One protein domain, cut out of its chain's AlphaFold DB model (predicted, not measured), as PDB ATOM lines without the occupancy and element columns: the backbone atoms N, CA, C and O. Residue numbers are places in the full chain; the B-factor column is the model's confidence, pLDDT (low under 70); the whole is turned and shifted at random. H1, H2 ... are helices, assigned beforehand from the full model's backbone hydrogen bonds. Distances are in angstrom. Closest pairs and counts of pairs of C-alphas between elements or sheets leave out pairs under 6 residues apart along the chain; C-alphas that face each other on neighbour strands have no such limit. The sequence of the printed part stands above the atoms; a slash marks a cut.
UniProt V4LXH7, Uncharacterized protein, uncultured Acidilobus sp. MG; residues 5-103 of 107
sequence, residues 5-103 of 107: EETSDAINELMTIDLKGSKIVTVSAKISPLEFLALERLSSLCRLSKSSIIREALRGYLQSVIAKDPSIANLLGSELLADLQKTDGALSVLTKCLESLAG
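What this domain is: This is residues 5 to 103 of the 107 residues of an uncharacterized protein of uncultured Acidilobus sp. MG (UniProt V4LXH7). One long helix, H3, runs through a loose, open arrangement of helices: H2 packs on its first residues, 50 to 53, about perpendicular to it, with H6 across the last residues of H2, while H4 makes a corner with H3 at its other end and H5 passes near Arg 59 of H3. H1 sticks out. 99 residues, with six named helices, H1 to H6 in order: all helix, loose, radius of gyration of the C-alphas 15.7 A, spans 39 by 35 by 33 A.

Where its parts are: H1, residues 5 to 11, begins at C-alpha 5 (30.466, 225.718, -12.260). H2 is residues 33 to 46, 19.9 A; H3 50 to 68, 27.0 A; H4 71 to 76; H5 78 to 87; H6 93 to 102, ending at (46.566, 219.678, 22.051).

How they stand to each other: H1 touches no helix. Residues 39 to 43 of H2 touch H3, about perpendicular at 82 degrees; closest C-alphas Ser 43 and Lys 50, 5.7 A. H6 touches H2, closest C-alphas Cys 97 and Cys 46, 5.6 A. H3 and H4 only just touch, with 3 pairs of C-alphas within 8 A, only at the corner. H5 is close but not clearly touching H3. Each O i to N i+4 pair is within hydrogen-bond range in H1, H2, H3, H6; 1 of 2 in H4, 5 of 6 in H5.

The domain as a whole: The printed part has no cut. H1 to H2 is a long link. Residues 5 to 24, 86 to 91 and 103 have pLDDT under 70.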
ATOM      1  N   GLU A   5      29.473 224.624 -12.247       44.00
ATOM      2  CA  GLU A   5      30.466 225.718 -12.260       44.00
ATOM      3  C   GLU A   5      31.560 225.537 -11.198       44.00
ATOM      4  O   GLU A   5      32.738 225.578 -11.547       44.00
ATOM      5  N   GLU A   6      31.216 225.207  -9.945       47.91
ATOM      6  CA  GLU A   6      32.223 224.960  -8.889       47.91
ATOM      7  C   GLU A   6      33.147 223.779  -9.225       47.91
ATOM      8  O   GLU A   6      34.355 223.823  -8.985       47.91
ATOM      9  N   THR A   7      32.597 222.739  -9.854       50.16
ATOM     10  CA  THR A   7      33.367 221.574 -10.304       50.16
ATOM     11  C   THR A   7      34.302 221.932 -11.463       50.16
ATOM     12  O   THR A   7      35.398 221.386 -11.563       50.16
ATOM     13  N   SER A   8      33.902 222.868 -12.331       46.59
ATOM     14  CA  SER A   8      34.700 223.290 -13.488       46.59
ATOM     15  C   SER A   8      35.869 224.195 -13.090       46.59
ATOM     16  O   SER A   8      36.938 224.106 -13.696       46.59
ATOM     17  N   ASP A   9      35.700 225.027 -12.063       46.16
ATOM     18  CA  ASP A   9      36.777 225.873 -11.540       46.16
ATOM     19  C   ASP A   9      37.809 225.066 -10.740       46.16
ATOM     20  O   ASP A   9      39.009 225.325 -10.855       46.16
ATOM     21  N   ALA A  10      37.380 224.019 -10.023       50.03
ATOM     22  CA  ALA A  10      38.292 223.078  -9.366       50.03
ATOM     23  C   ALA A  10      39.173 222.303 -10.370       50.03
ATOM     24  O   ALA A  10      40.322 221.983 -10.073       50.03
ATOM     25  N   ILE A  11      38.667 222.037 -11.581       47.44
ATOM     26  CA  ILE A  11      39.416 221.346 -12.648       47.44
ATOM     27  C   ILE A  11      40.512 222.243 -13.259       47.44
ATOM     28  O   ILE A  11      41.491 221.729 -13.800       47.44
ATOM     29  N   ASN A  12      40.405 223.571 -13.134       41.56
ATOM     30  CA  ASN A  12      41.384 224.526 -13.667       41.56
ATOM     31  C   ASN A  12      42.542 224.855 -12.706       41.56
ATOM     32  O   ASN A  12      43.336 225.766 -12.981       41.56
ATOM     33  N   GLU A  13      42.709 224.108 -11.609       45.25
ATOM     34  CA  GLU A  13      43.979 224.111 -10.886       45.25
ATOM     35  C   GLU A  13      45.087 223.564 -11.797       45.25
ATOM     36  O   GLU A  13      45.208 222.366 -12.050       45.25
ATOM     37  N   LEU A  14      45.918 224.475 -12.307       40.78
ATOM     38  CA  LEU A  14      47.141 224.159 -13.039       40.78
ATOM     39  C   LEU A  14      48.128 223.429 -12.115       40.78
ATOM     40  O   LEU A  14      49.044 224.029 -11.552       40.78
ATOM     41  N   MET A  15      47.964 222.112 -11.984       45.62
ATOM     42  CA  MET A  15      49.011 221.217 -11.507       45.62
ATOM     43  C   MET A  15      50.086 221.114 -12.592       45.62
ATOM     44  O   MET A  15      50.055 220.242 -13.460       45.62
ATOM     45  N   THR A  16      51.056 222.025 -12.565       44.16
ATOM     46  CA  THR A  16      52.235 221.921 -13.430       44.16
ATOM     47  C   THR A  16      53.177 220.863 -12.859       44.16
ATOM     48  O   THR A  16      53.938 221.132 -11.930       44.16
ATOM     49  N   ILE A  17      53.118 219.650 -13.407       51.22
ATOM     50  CA  ILE A  17      54.022 218.548 -13.062       51.22
ATOM     51  C   ILE A  17      55.284 218.674 -13.935       51.22
ATOM     52  O   ILE A  17      55.292 218.245 -15.087       51.22
ATOM     53  N   ASP A  18      56.359 219.275 -13.412       43.84
ATOM     54  CA  ASP A  18      57.665 219.311 -14.099       43.84
ATOM     55  C   ASP A  18      58.445 218.019 -13.798       43.84
ATOM     56  O   ASP A  18      59.109 217.900 -12.767       43.84
ATOM     57  N   LEU A  19      58.342 217.028 -14.689       48.09
ATOM     58  CA  LEU A  19      59.118 215.782 -14.642       48.09
ATOM     59  C   LEU A  19      60.484 215.978 -15.324       48.09
ATOM     60  O   LEU A  19      60.784 215.357 -16.344       48.09
ATOM     61  N   LYS A  20      61.343 216.849 -14.790       44.06
ATOM     62  CA  LYS A  20      62.769 216.833 -15.168       44.06
ATOM     63  C   LYS A  20      63.441 215.634 -14.514       44.06
ATOM     64  O   LYS A  20      63.054 215.279 -13.413       44.06
ATOM     65  N   GLY A  21      64.457 215.051 -15.165       44.69
ATOM     66  CA  GLY A  21      65.132 213.767 -14.858       44.69
ATOM     67  C   GLY A  21      65.738 213.542 -13.456       44.69
ATOM     68  O   GLY A  21      66.583 212.668 -13.286       44.69
ATOM     69  N   SER A  22      65.316 214.299 -12.450       47.66
ATOM     70  CA  SER A  22      65.362 213.946 -11.038       47.66
ATOM     71  C   SER A  22      64.112 213.125 -10.683       47.66
ATOM     72  O   SER A  22      63.020 213.422 -11.152       47.66
ATOM     73  N   LYS A  23      64.217 212.110  -9.817       65.44
ATOM     74  CA  LYS A  23      63.067 211.314  -9.315       65.44
ATOM     75  C   LYS A  23      62.118 212.119  -8.396       65.44
ATOM     76  O   LYS A  23      61.493 211.559  -7.501       65.44
ATOM     77  N   ILE A  24      62.076 213.440  -8.547       62.00
ATOM     78  CA  ILE A  24      61.389 214.381  -7.670       62.00
ATOM     79  C   ILE A  24      60.275 215.034  -8.474       62.00
ATOM     80  O   ILE A  24      60.535 215.782  -9.412       62.00
ATOM     81  N   VAL A  25      59.037 214.774  -8.067       73.56
ATOM     82  CA  VAL A  25      57.862 215.467  -8.593       73.56
ATOM     83  C   VAL A  25      57.646 216.734  -7.770       73.56
ATOM     84  O   VAL A  25      57.522 216.668  -6.547       73.56
ATOM     85  N   THR A  26      57.614 217.889  -8.435       77.06
ATOM     86  CA  THR A  26      57.281 219.166  -7.790       77.06
ATOM     87  C   THR A  26      55.801 219.460  -7.994       77.06
ATOM     88  O   THR A  26      55.320 219.434  -9.121       77.06
ATOM     89  N   VAL A  27      55.096 219.760  -6.903       79.19
ATOM     90  CA  VAL A  27      53.693 220.187  -6.921       79.19
ATOM     91  C   VAL A  27      53.645 221.659  -6.532       79.19
ATOM     92  O   VAL A  27      54.197 222.044  -5.501       79.19
ATOM     93  N   SER A  28      53.002 222.476  -7.365       80.88
ATOM     94  CA  SER A  28      52.734 223.889  -7.090       80.88
ATOM     95  C   SER A  28      51.227 224.093  -7.030       80.88
ATOM     96  O   SER A  28      50.526 223.673  -7.944       80.88
ATOM     97  N   ALA A  29      50.746 224.731  -5.966       83.06
ATOM     98  CA  ALA A  29      49.331 225.015  -5.750       83.06
ATOM     99  C   ALA A  29      49.162 226.468  -5.300       83.06
ATOM    100  O   ALA A  29      50.036 227.025  -4.623       83.06
ATOM    101  N   LYS A  30      48.045 227.090  -5.688       88.94
ATOM    102  CA  LYS A  30      47.662 228.404  -5.168       88.94
ATOM    103  C   LYS A  30      46.945 228.188  -3.843       88.94
ATOM    104  O   LYS A  30      46.074 227.339  -3.752       88.94
ATOM    105  N   ILE A  31      47.300 228.975  -2.837       87.50
ATOM    106  CA  ILE A  31      46.634 228.956  -1.534       87.50
ATOM    107  C   ILE A  31      46.243 230.376  -1.152       87.50
ATOM    108  O   ILE A  31      46.903 231.348  -1.536       87.50
ATOM    109  N   SER A  32      45.166 230.505  -0.394       92.75
ATOM    110  CA  SER A  32      44.730 231.771   0.176       92.75
ATOM    111  C   SER A  32      45.749 232.303   1.200       92.75
ATOM    112  O   SER A  32      46.504 231.538   1.813       92.75
ATOM    113  N   PRO A  33      45.756 233.623   1.465       94.06
ATOM    114  CA  PRO A  33      46.617 234.205   2.495       94.06
ATOM    115  C   PRO A  33      46.404 233.600   3.893       94.06
ATOM    116  O   PRO A  33      47.352 233.497   4.670       94.06
ATOM    117  N   LEU A  34      45.175 233.179   4.216       95.38
ATOM    118  CA  LEU A  34      44.853 232.559   5.504       95.38
ATOM    119  C   LEU A  34      45.439 231.150   5.624       95.38
ATOM    120  O   LEU A  34      46.003 230.816   6.665       95.38
ATOM    121  N   GLU A  35      45.369 230.349   4.559       92.25
ATOM    122  CA  GLU A  35      46.004 229.027   4.514       92.25
ATOM    123  C   GLU A  35      47.524 229.142   4.634       92.25
ATOM    124  O   GLU A  35      48.142 228.398   5.397       92.25
ATOM    125  N   PHE A  36      48.128 230.122   3.953       93.12
ATOM    126  CA  PHE A  36      49.555 230.398   4.095       93.12
ATOM    127  C   PHE A  36      49.926 230.741   5.543       93.12
ATOM    128  O   PHE A  36      50.887 230.191   6.079       93.12
ATOM    129  N   LEU A  37      49.149 231.608   6.197       95.94
ATOM    130  CA  LEU A  37      49.391 232.023   7.578       95.94
ATOM    131  C   LEU A  37      49.210 230.867   8.573       95.94
ATOM    132  O   LEU A  37      50.002 230.722   9.506       95.94
ATOM    133  N   ALA A  38      48.210 230.006   8.371       93.06
ATOM    134  CA  ALA A  38      48.039 228.791   9.165       93.06
ATOM    135  C   ALA A  38      49.240 227.845   9.001       93.06
ATOM    136  O   ALA A  38      49.812 227.382   9.992       93.06
ATOM    137  N   LEU A  39      49.678 227.623   7.760       93.12
ATOM    138  CA  LEU A  39      50.830 226.783   7.437       93.12
ATOM    139  C   LEU A  39      52.137 227.350   8.007       93.12
ATOM    140  O   LEU A  39      52.989 226.601   8.485       93.12
ATOM    141  N   GLU A  40      52.307 228.672   7.991       95.44
ATOM    142  CA  GLU A  40      53.446 229.352   8.601       95.44
ATOM    143  C   GLU A  40      53.474 229.158  10.121       95.44
ATOM    144  O   GLU A  40      54.511 228.780  10.671       95.44
ATOM    145  N   ARG A  41      52.334 229.344  10.794       94.19
ATOM    146  CA  ARG A  41      52.220 229.139  12.243       94.19
ATOM    147  C   ARG A  41      52.495 227.694  12.637       94.19
ATOM    148  O   ARG A  41      53.295 227.465  13.538       94.19
ATOM    149  N   LEU A  42      51.902 226.725  11.940       91.00
ATOM    150  CA  LEU A  42      52.149 225.299  12.182       91.00
ATOM    151  C   LEU A  42      53.616 224.924  11.950       91.00
ATOM    152  O   LEU A  42      54.208 224.199  12.746       91.00
ATOM    153  N   SER A  43      54.226 225.468  10.896       92.62
ATOM    154  CA  SER A  43      55.653 225.298  10.604       92.62
ATOM    155  C   SER A  43      56.533 225.798  11.750       92.62
ATOM    156  O   SER A  43      57.471 225.102  12.139       92.62
ATOM    157  N   SER A  44      56.198 226.952  12.332       93.19
ATOM    158  CA  SER A  44      56.898 227.506  13.493       93.19
ATOM    159  C   SER A  44      56.707 226.653  14.753       93.19
ATOM    160  O   SER A  44      57.689 226.253  15.381       93.19
ATOM    161  N   LEU A  45      55.457 226.306  15.081       92.69
ATOM    162  CA  LEU A  45      55.113 225.530  16.278       92.69
ATOM    163  C   LEU A  45      55.761 224.141  16.272       92.69
ATOM    164  O   LEU A  45      56.341 223.725  17.272       92.69
ATOM    165  N   CYS A  46      55.714 223.451  15.132       89.56
ATOM    166  CA  CYS A  46      56.238 222.095  15.001       89.56
ATOM    167  C   CYS A  46      57.701 222.026  14.564       89.56
ATOM    168  O   CYS A  46      58.256 220.934  14.495       89.56
ATOM    169  N   ARG A  47      58.335 223.167  14.253       91.12
ATOM    170  CA  ARG A  47      59.690 223.240  13.673       91.12
ATOM    171  C   ARG A  47      59.859 222.346  12.437       91.12
ATOM    172  O   ARG A  47      60.924 221.778  12.200       91.12
ATOM    173  N   LEU A  48      58.797 222.228  11.642       89.38
ATOM    174  CA  LEU A  48      58.762 221.442  10.411       89.38
ATOM    175  C   LEU A  48      58.720 222.359   9.198       89.38
ATOM    176  O   LEU A  48      58.147 223.449   9.236       89.38
ATOM    177  N   SER A  49      59.290 221.905   8.082       90.56
ATOM    178  CA  SER A  49      59.136 222.626   6.822       90.56
ATOM    179  C   SER A  49      57.691 222.550   6.333       90.56
ATOM    180  O   SER A  49      57.026 221.522   6.466       90.56
ATOM    181  N   LYS A  50      57.220 223.632   5.705       88.94
ATOM    182  CA  LYS A  50      55.874 223.730   5.116       88.94
ATOM    183  C   LYS A  50      55.578 222.547   4.186       88.94
ATOM    184  O   LYS A  50      54.534 221.923   4.297       88.94
ATOM    185  N   SER A  51      56.544 222.156   3.351       86.94
ATOM    186  CA  SER A  51      56.416 220.989   2.469       86.94
ATOM    187  C   SER A  51      56.267 219.665   3.221       86.94
ATOM    188  O   SER A  51      55.583 218.774   2.733       86.94
ATOM    189  N   SER A  52      56.895 219.506   4.392       86.19
ATOM    190  CA  SER A  52      56.719 218.293   5.206       86.19
ATOM    191  C   SER A  52      55.321 218.241   5.804       86.19
ATOM    192  O   SER A  52      54.687 217.196   5.740       86.19
ATOM    193  N   ILE A  53      54.814 219.382   6.277       88.94
ATOM    194  CA  ILE A  53      53.442 219.503   6.782       88.94
ATOM    195  C   ILE A  53      52.432 219.143   5.690       88.94
ATOM    196  O   ILE A  53      51.553 218.325   5.926       88.94
ATOM    197  N   ILE A  54      52.588 219.690   4.480       88.75
ATOM    198  CA  ILE A  54      51.687 219.399   3.355       88.75
ATOM    199  C   ILE A  54      51.743 217.922   2.945       88.75
ATOM    200  O   ILE A  54      50.698 217.316   2.724       88.75
ATOM    201  N   ARG A  55      52.936 217.311   2.879       85.06
ATOM    202  CA  ARG A  55      53.063 215.874   2.574       85.06
ATOM    203  C   ARG A  55      52.375 215.000   3.620       85.06
ATOM    204  O   ARG A  55      51.707 214.041   3.250       85.06
ATOM    205  N   GLU A  56      52.527 215.325   4.901       85.25
ATOM    206  CA  GLU A  56      51.874 214.578   5.980       85.25
ATOM    207  C   GLU A  56      50.355 214.794   5.991       85.25
ATOM    208  O   GLU A  56      49.613 213.828   6.149       85.25
ATOM    209  N   ALA A  57      49.874 216.012   5.722       85.69
ATOM    210  CA  ALA A  57      48.445 216.294   5.583       85.69
ATOM    211  C   ALA A  57      47.814 215.525   4.408       85.69
ATOM    212  O   ALA A  57      46.761 214.911   4.571       85.69
ATOM    213  N   LEU A  58      48.480 215.495   3.247       86.25
ATOM    214  CA  LEU A  58      48.028 214.724   2.087       86.25
ATOM    215  C   LEU A  58      47.987 213.222   2.393       86.25
ATOM    216  O   LEU A  58      47.013 212.549   2.063       86.25
ATOM    217  N   ARG A  59      49.019 212.698   3.063       83.81
ATOM    218  CA  ARG A  59      49.070 211.300   3.504       83.81
ATOM    219  C   ARG A  59      47.909 210.965   4.447       83.81
ATOM    220  O   ARG A  59      47.211 209.983   4.202       83.81
ATOM    221  N   GLY A  60      47.664 211.799   5.458       84.50
ATOM    222  CA  GLY A  60      46.548 211.618   6.390       84.50
ATOM    223  C   GLY A  60      45.179 211.698   5.704       84.50
ATOM    224  O   GLY A  60      44.290 210.902   6.003       84.50
ATOM    225  N   TYR A  61      45.020 212.595   4.725       86.25
ATOM    226  CA  TYR A  61      43.811 212.665   3.905       86.25
ATOM    227  C   TYR A  61      43.590 211.375   3.105       86.25
ATOM    228  O   TYR A  61      42.508 210.797   3.171       86.25
ATOM    229  N   LEU A  62      44.616 210.876   2.407       87.06
ATOM    230  CA  LEU A  62      44.531 209.628   1.640       87.06
ATOM    231  C   LEU A  62      44.174 208.432   2.532       87.06
ATOM    232  O   LEU A  62      43.307 207.640   2.172       87.06
ATOM    233  N   GLN A  63      44.783 208.326   3.717       85.44
ATOM    234  CA  GLN A  63      44.435 207.291   4.695       85.44
ATOM    235  C   GLN A  63      42.979 207.414   5.166       85.44
ATOM    236  O   GLN A  63      42.276 206.410   5.230       85.44
ATOM    237  N   SER A  64      42.499 208.631   5.441       86.12
ATOM    238  CA  SER A  64      41.101 208.883   5.817       86.12
ATOM    239  C   SER A  64      40.121 208.483   4.710       86.12
ATOM    240  O   SER A  64      39.085 207.880   4.985       86.12
ATOM    241  N   VAL A  65      40.457 208.777   3.450       88.31
ATOM    242  CA  VAL A  65      39.664 208.382   2.279       88.31
ATOM    243  C   VAL A  65      39.609 206.859   2.144       88.31
ATOM    244  O   VAL A  65      38.518 206.306   2.034       88.31
ATOM    245  N   ILE A  66      40.753 206.172   2.237       87.44
ATOM    246  CA  ILE A  66      40.820 204.701   2.187       87.44
ATOM    247  C   ILE A  66      40.060 204.067   3.361       87.44
ATOM    248  O   ILE A  66      39.394 203.051   3.189       87.44
ATOM    249  N   ALA A  67      40.129 204.657   4.556       86.81
ATOM    250  CA  ALA A  67      39.401 204.159   5.722       86.81
ATOM    251  C   ALA A  67      37.877 204.269   5.551       86.81
ATOM    252  O   ALA A  67      37.143 203.425   6.062       86.81
ATOM    253  N   LYS A  68      37.398 205.295   4.832       90.88
ATOM    254  CA  LYS A  68      35.973 205.464   4.505       90.88
ATOM    255  C   LYS A  68      35.510 204.515   3.403       90.88
ATOM    256  O   LYS A  68      34.400 204.002   3.488       90.88
ATOM    257  N   ASP A  69      36.346 204.289   2.393       89.38
ATOM    258  CA  ASP A  69      36.077 203.344   1.313       89.38
ATOM    259  C   ASP A  69      37.351 202.556   0.950       89.38
ATOM    260  O   ASP A  69      38.191 203.026   0.172       89.38
ATOM    261  N   PRO A  70      37.490 201.324   1.475       86.31
ATOM    262  CA  PRO A  70      38.651 200.480   1.209       86.31
ATOM    263  C   PRO A  70      38.832 200.113  -0.266       86.31
ATOM    264  O   PRO A  70      39.934 199.741  -0.666       86.31
ATOM    265  N   SER A  71      37.788 200.211  -1.099       87.12
ATOM    266  CA  SER A  71      37.898 199.899  -2.527       87.12
ATOM    267  C   SER A  71      38.798 200.892  -3.273       87.12
ATOM    268  O   SER A  71      39.467 200.507  -4.235       87.12
ATOM    269  N   ILE A  72      38.915 202.129  -2.766       85.88
ATOM    270  CA  ILE A  72      39.787 203.179  -3.310       85.88
ATOM    271  C   ILE A  72      41.260 202.763  -3.248       85.88
ATOM    272  O   ILE A  72      42.035 203.116  -4.136       85.88
ATOM    273  N   ALA A  73      41.651 201.955  -2.260       82.38
ATOM    274  CA  ALA A  73      43.013 201.445  -2.157       82.38
ATOM    275  C   ALA A  73      43.448 200.731  -3.451       82.38
ATOM    276  O   ALA A  73      44.542 200.966  -3.963       82.38
ATOM    277  N   ASN A  74      42.551 199.933  -4.036       80.50
ATOM    278  CA  ASN A  74      42.829 199.187  -5.263       80.50
ATOM    279  C   ASN A  74      42.989 200.096  -6.495       80.50
ATOM    280  O   ASN A  74      43.649 199.701  -7.452       80.50
ATOM    281  N   LEU A  75      42.420 201.306  -6.469       84.06
ATOM    282  CA  LEU A  75      42.534 202.300  -7.545       84.06
ATOM    283  C   LEU A  75      43.829 203.120  -7.454       84.06
ATOM    284  O   LEU A  75      44.348 203.571  -8.471       84.06
ATOM    285  N   LEU A  76      44.353 203.306  -6.242       80.25
ATOM    286  CA  LEU A  76      45.535 204.127  -5.961       80.25
ATOM    287  C   LEU A  76      46.870 203.430  -6.273       80.25
ATOM    288  O   LEU A  76      47.899 204.094  -6.404       80.25
ATOM    289  N   GLY A  77      46.858 202.103  -6.416       80.06
ATOM    290  CA  GLY A  77      48.035 201.301  -6.747       80.06
ATOM    291  C   GLY A  77      48.836 200.838  -5.525       80.06
ATOM    292  O   GLY A  77      48.925 201.504  -4.492       80.06
ATOM    293  N   SER A  78      49.449 199.660  -5.654       76.44
ATOM    294  CA  SER A  78      50.138 198.956  -4.563       76.44
ATOM    295  C   SER A  78      51.374 199.685  -4.028       76.44
ATOM    296  O   SER A  78      51.671 199.583  -2.839       76.44
ATOM    297  N   GLU A  79      52.082 200.443  -4.867       78.12
ATOM    298  CA  GLU A  79      53.270 201.204  -4.457       78.12
ATOM    299  C   GLU A  79      52.917 202.356  -3.509       78.12
ATOM    300  O   GLU A  79      53.573 202.531  -2.480       78.12
ATOM    301  N   LEU A  80      51.848 203.100  -3.817       76.62
ATOM    302  CA  LEU A  80      51.368 204.181  -2.959       76.62
ATOM    303  C   LEU A  80      50.845 203.620  -1.634       76.62
ATOM    304  O   LEU A  80      51.180 204.140  -0.575       76.62
ATOM    305  N   LEU A  81      50.093 202.516  -1.673       78.62
ATOM    306  CA  LEU A  81      49.629 201.841  -0.458       78.62
ATOM    307  C   LEU A  81      50.782 201.377   0.435       78.62
ATOM    308  O   LEU A  81      50.730 201.583   1.646       78.62
ATOM    309  N   ALA A  82      51.833 200.797  -0.148       77.94
ATOM    310  CA  ALA A  82      53.008 200.371   0.603       77.94
ATOM    311  C   ALA A  82      53.742 201.558   1.257       77.94
ATOM    312  O   ALA A  82      54.246 201.429   2.374       77.94
ATOM    313  N   ASP A  83      53.796 202.718   0.594       77.00
ATOM    314  CA  ASP A  83      54.360 203.948   1.167       77.00
ATOM    315  C   ASP A  83      53.500 204.509   2.314       77.00
ATOM    316  O   ASP A  83      54.022 204.864   3.375       77.00
ATOM    317  N   LEU A  84      52.173 204.517   2.148       76.31
ATOM    318  CA  LEU A  84      51.232 204.928   3.193       76.31
ATOM    319  C   LEU A  84      51.351 204.015   4.431       76.31
ATOM    320  O   LEU A  84      51.514 204.513   5.546       76.31
ATOM    321  N   GLN A  85      51.381 202.691   4.238       72.44
ATOM    322  CA  GLN A  85      51.458 201.690   5.314       72.44
ATOM    323  C   GLN A  85      52.785 201.693   6.081       72.44
ATOM    324  O   GLN A  85      52.797 201.468   7.289       72.44
ATOM    325  N   LYS A  86      53.917 202.003   5.431       65.00
ATOM    326  CA  LYS A  86      55.215 202.152   6.126       65.00
ATOM    327  C   LYS A  86      55.206 203.241   7.198       65.00
ATOM    328  O   LYS A  86      56.056 203.238   8.084       65.00
ATOM    329  N   THR A  87      54.260 204.168   7.113       57.62
ATOM    330  CA  THR A  87      54.128 205.296   8.038       57.62
ATOM    331  C   THR A  87      53.161 205.003   9.181       57.62
ATOM    332  O   THR A  87      53.228 205.659  10.212       57.62
ATOM    333  N   ASP A  88      52.300 203.996   9.031       50.88
ATOM    334  CA  ASP A  88      51.211 203.689   9.969       50.88
ATOM    335  C   ASP A  88      51.722 203.227  11.350       50.88
ATOM    336  O   ASP A  88      51.039 203.355  12.359       50.88
ATOM    337  N   GLY A  89      52.966 202.735  11.423       45.22
ATOM    338  CA  GLY A  89      53.605 202.311  12.676       45.22
ATOM    339  C   GLY A  89      54.358 203.411  13.435       45.22
ATOM    340  O   GLY A  89      54.728 203.214  14.592       45.22
ATOM    341  N   ALA A  90      54.607 204.566  12.815       50.56
ATOM    342  CA  ALA A  90      55.316 205.676  13.436       50.56
ATOM    343  C   ALA A  90      54.483 206.945  13.280       50.56
ATOM    344  O   ALA A  90      54.505 207.565  12.222       50.56
ATOM    345  N   LEU A  91      53.794 207.333  14.361       58.88
ATOM    346  CA  LEU A  91      53.157 208.646  14.508       58.88
ATOM    347  C   LEU A  91      54.040 209.707  13.842       58.88
ATOM    348  O   LEU A  91      55.199 209.892  14.248       58.88
ATOM    349  N   SER A  92      53.507 210.325  12.786       73.38
ATOM    350  CA  SER A  92      54.259 211.281  11.985       73.38
ATOM    351  C   SER A  92      54.719 212.436  12.875       73.38
ATOM    352  O   SER A  92      54.146 212.693  13.941       73.38
ATOM    353  N   VAL A  93      55.798 213.118  12.493       77.19
ATOM    354  CA  VAL A  93      56.363 214.167  13.355       77.19
ATOM    355  C   VAL A  93      55.351 215.302  13.538       77.19
ATOM    356  O   VAL A  93      55.280 215.876  14.626       77.19
ATOM    357  N   LEU A  94      54.514 215.571  12.527       81.00
ATOM    358  CA  LEU A  94      53.386 216.485  12.667       81.00
ATOM    359  C   LEU A  94      52.345 215.947  13.644       81.00
ATOM    360  O   LEU A  94      51.953 216.705  14.520       81.00
ATOM    361  N   THR A  95      51.921 214.680  13.559       80.88
ATOM    362  CA  THR A  95      50.903 214.151  14.482       80.88
ATOM    363  C   THR A  95      51.374 214.224  15.931       80.88
ATOM    364  O   THR A  95      50.653 214.757  16.766       80.88
ATOM    365  N   LYS A  96      52.625 213.839  16.224       83.31
ATOM    366  CA  LYS A  96      53.204 213.990  17.576       83.31
ATOM    367  C   LYS A  96      53.253 215.442  18.033       83.31
ATOM    368  O   LYS A  96      53.010 215.741  19.199       83.31
ATOM    369  N   CYS A  97      53.609 216.352  17.127       87.69
ATOM    370  CA  CYS A  97      53.599 217.774  17.434       87.69
ATOM    371  C   CYS A  97      52.182 218.253  17.773       87.69
ATOM    372  O   CYS A  97      51.992 218.912  18.789       87.69
ATOM    373  N   LEU A  98      51.193 217.910  16.947       85.44
ATOM    374  CA  LEU A  98      49.803 218.310  17.142       85.44
ATOM    375  C   LEU A  98      49.223 217.731  18.436       85.44
ATOM    376  O   LEU A  98      48.561 218.459  19.165       85.44
ATOM    377  N   GLU A  99      49.529 216.477  18.766       86.06
ATOM    378  CA  GLU A  99      49.165 215.856  20.047       86.06
ATOM    379  C   GLU A  99      49.793 216.594  21.236       86.06
ATOM    380  O   GLU A  99      49.117 216.884  22.219       86.06
ATOM    381  N   SER A 100      51.072 216.969  21.132       84.00
ATOM    382  CA  SER A 100      51.760 217.769  22.154       84.00
ATOM    383  C   SER A 100      51.138 219.163  22.320       84.00
ATOM    384  O   SER A 100      50.992 219.658  23.437       84.00
ATOM    385  N   LEU A 101      50.719 219.789  21.215       84.19
ATOM    386  CA  LEU A 101      50.046 221.092  21.209       84.19
ATOM    387  C   LEU A 101      48.608 221.025  21.736       84.19
ATOM    388  O   LEU A 101      48.141 221.998  22.325       84.19
ATOM    389  N   ALA A 102      47.913 219.904  21.533       78.19
ATOM    390  CA  ALA A 102      46.566 219.678  22.051       78.19
ATOM    391  C   ALA A 102      46.541 219.543  23.587       78.19
ATOM    392  O   ALA A 102      45.483 219.704  24.195       78.19
ATOM    393  N   GLY A 103      47.702 219.309  24.214       63.09
ATOM    394  CA  GLY A 103      47.823 219.027  25.642       63.09
ATOM    395  C   GLY A 103      47.195 217.675  26.013       63.09
ATOM    396  O   GLY A 103      46.542 217.038  25.185       63.09
TER     397      GLY A 103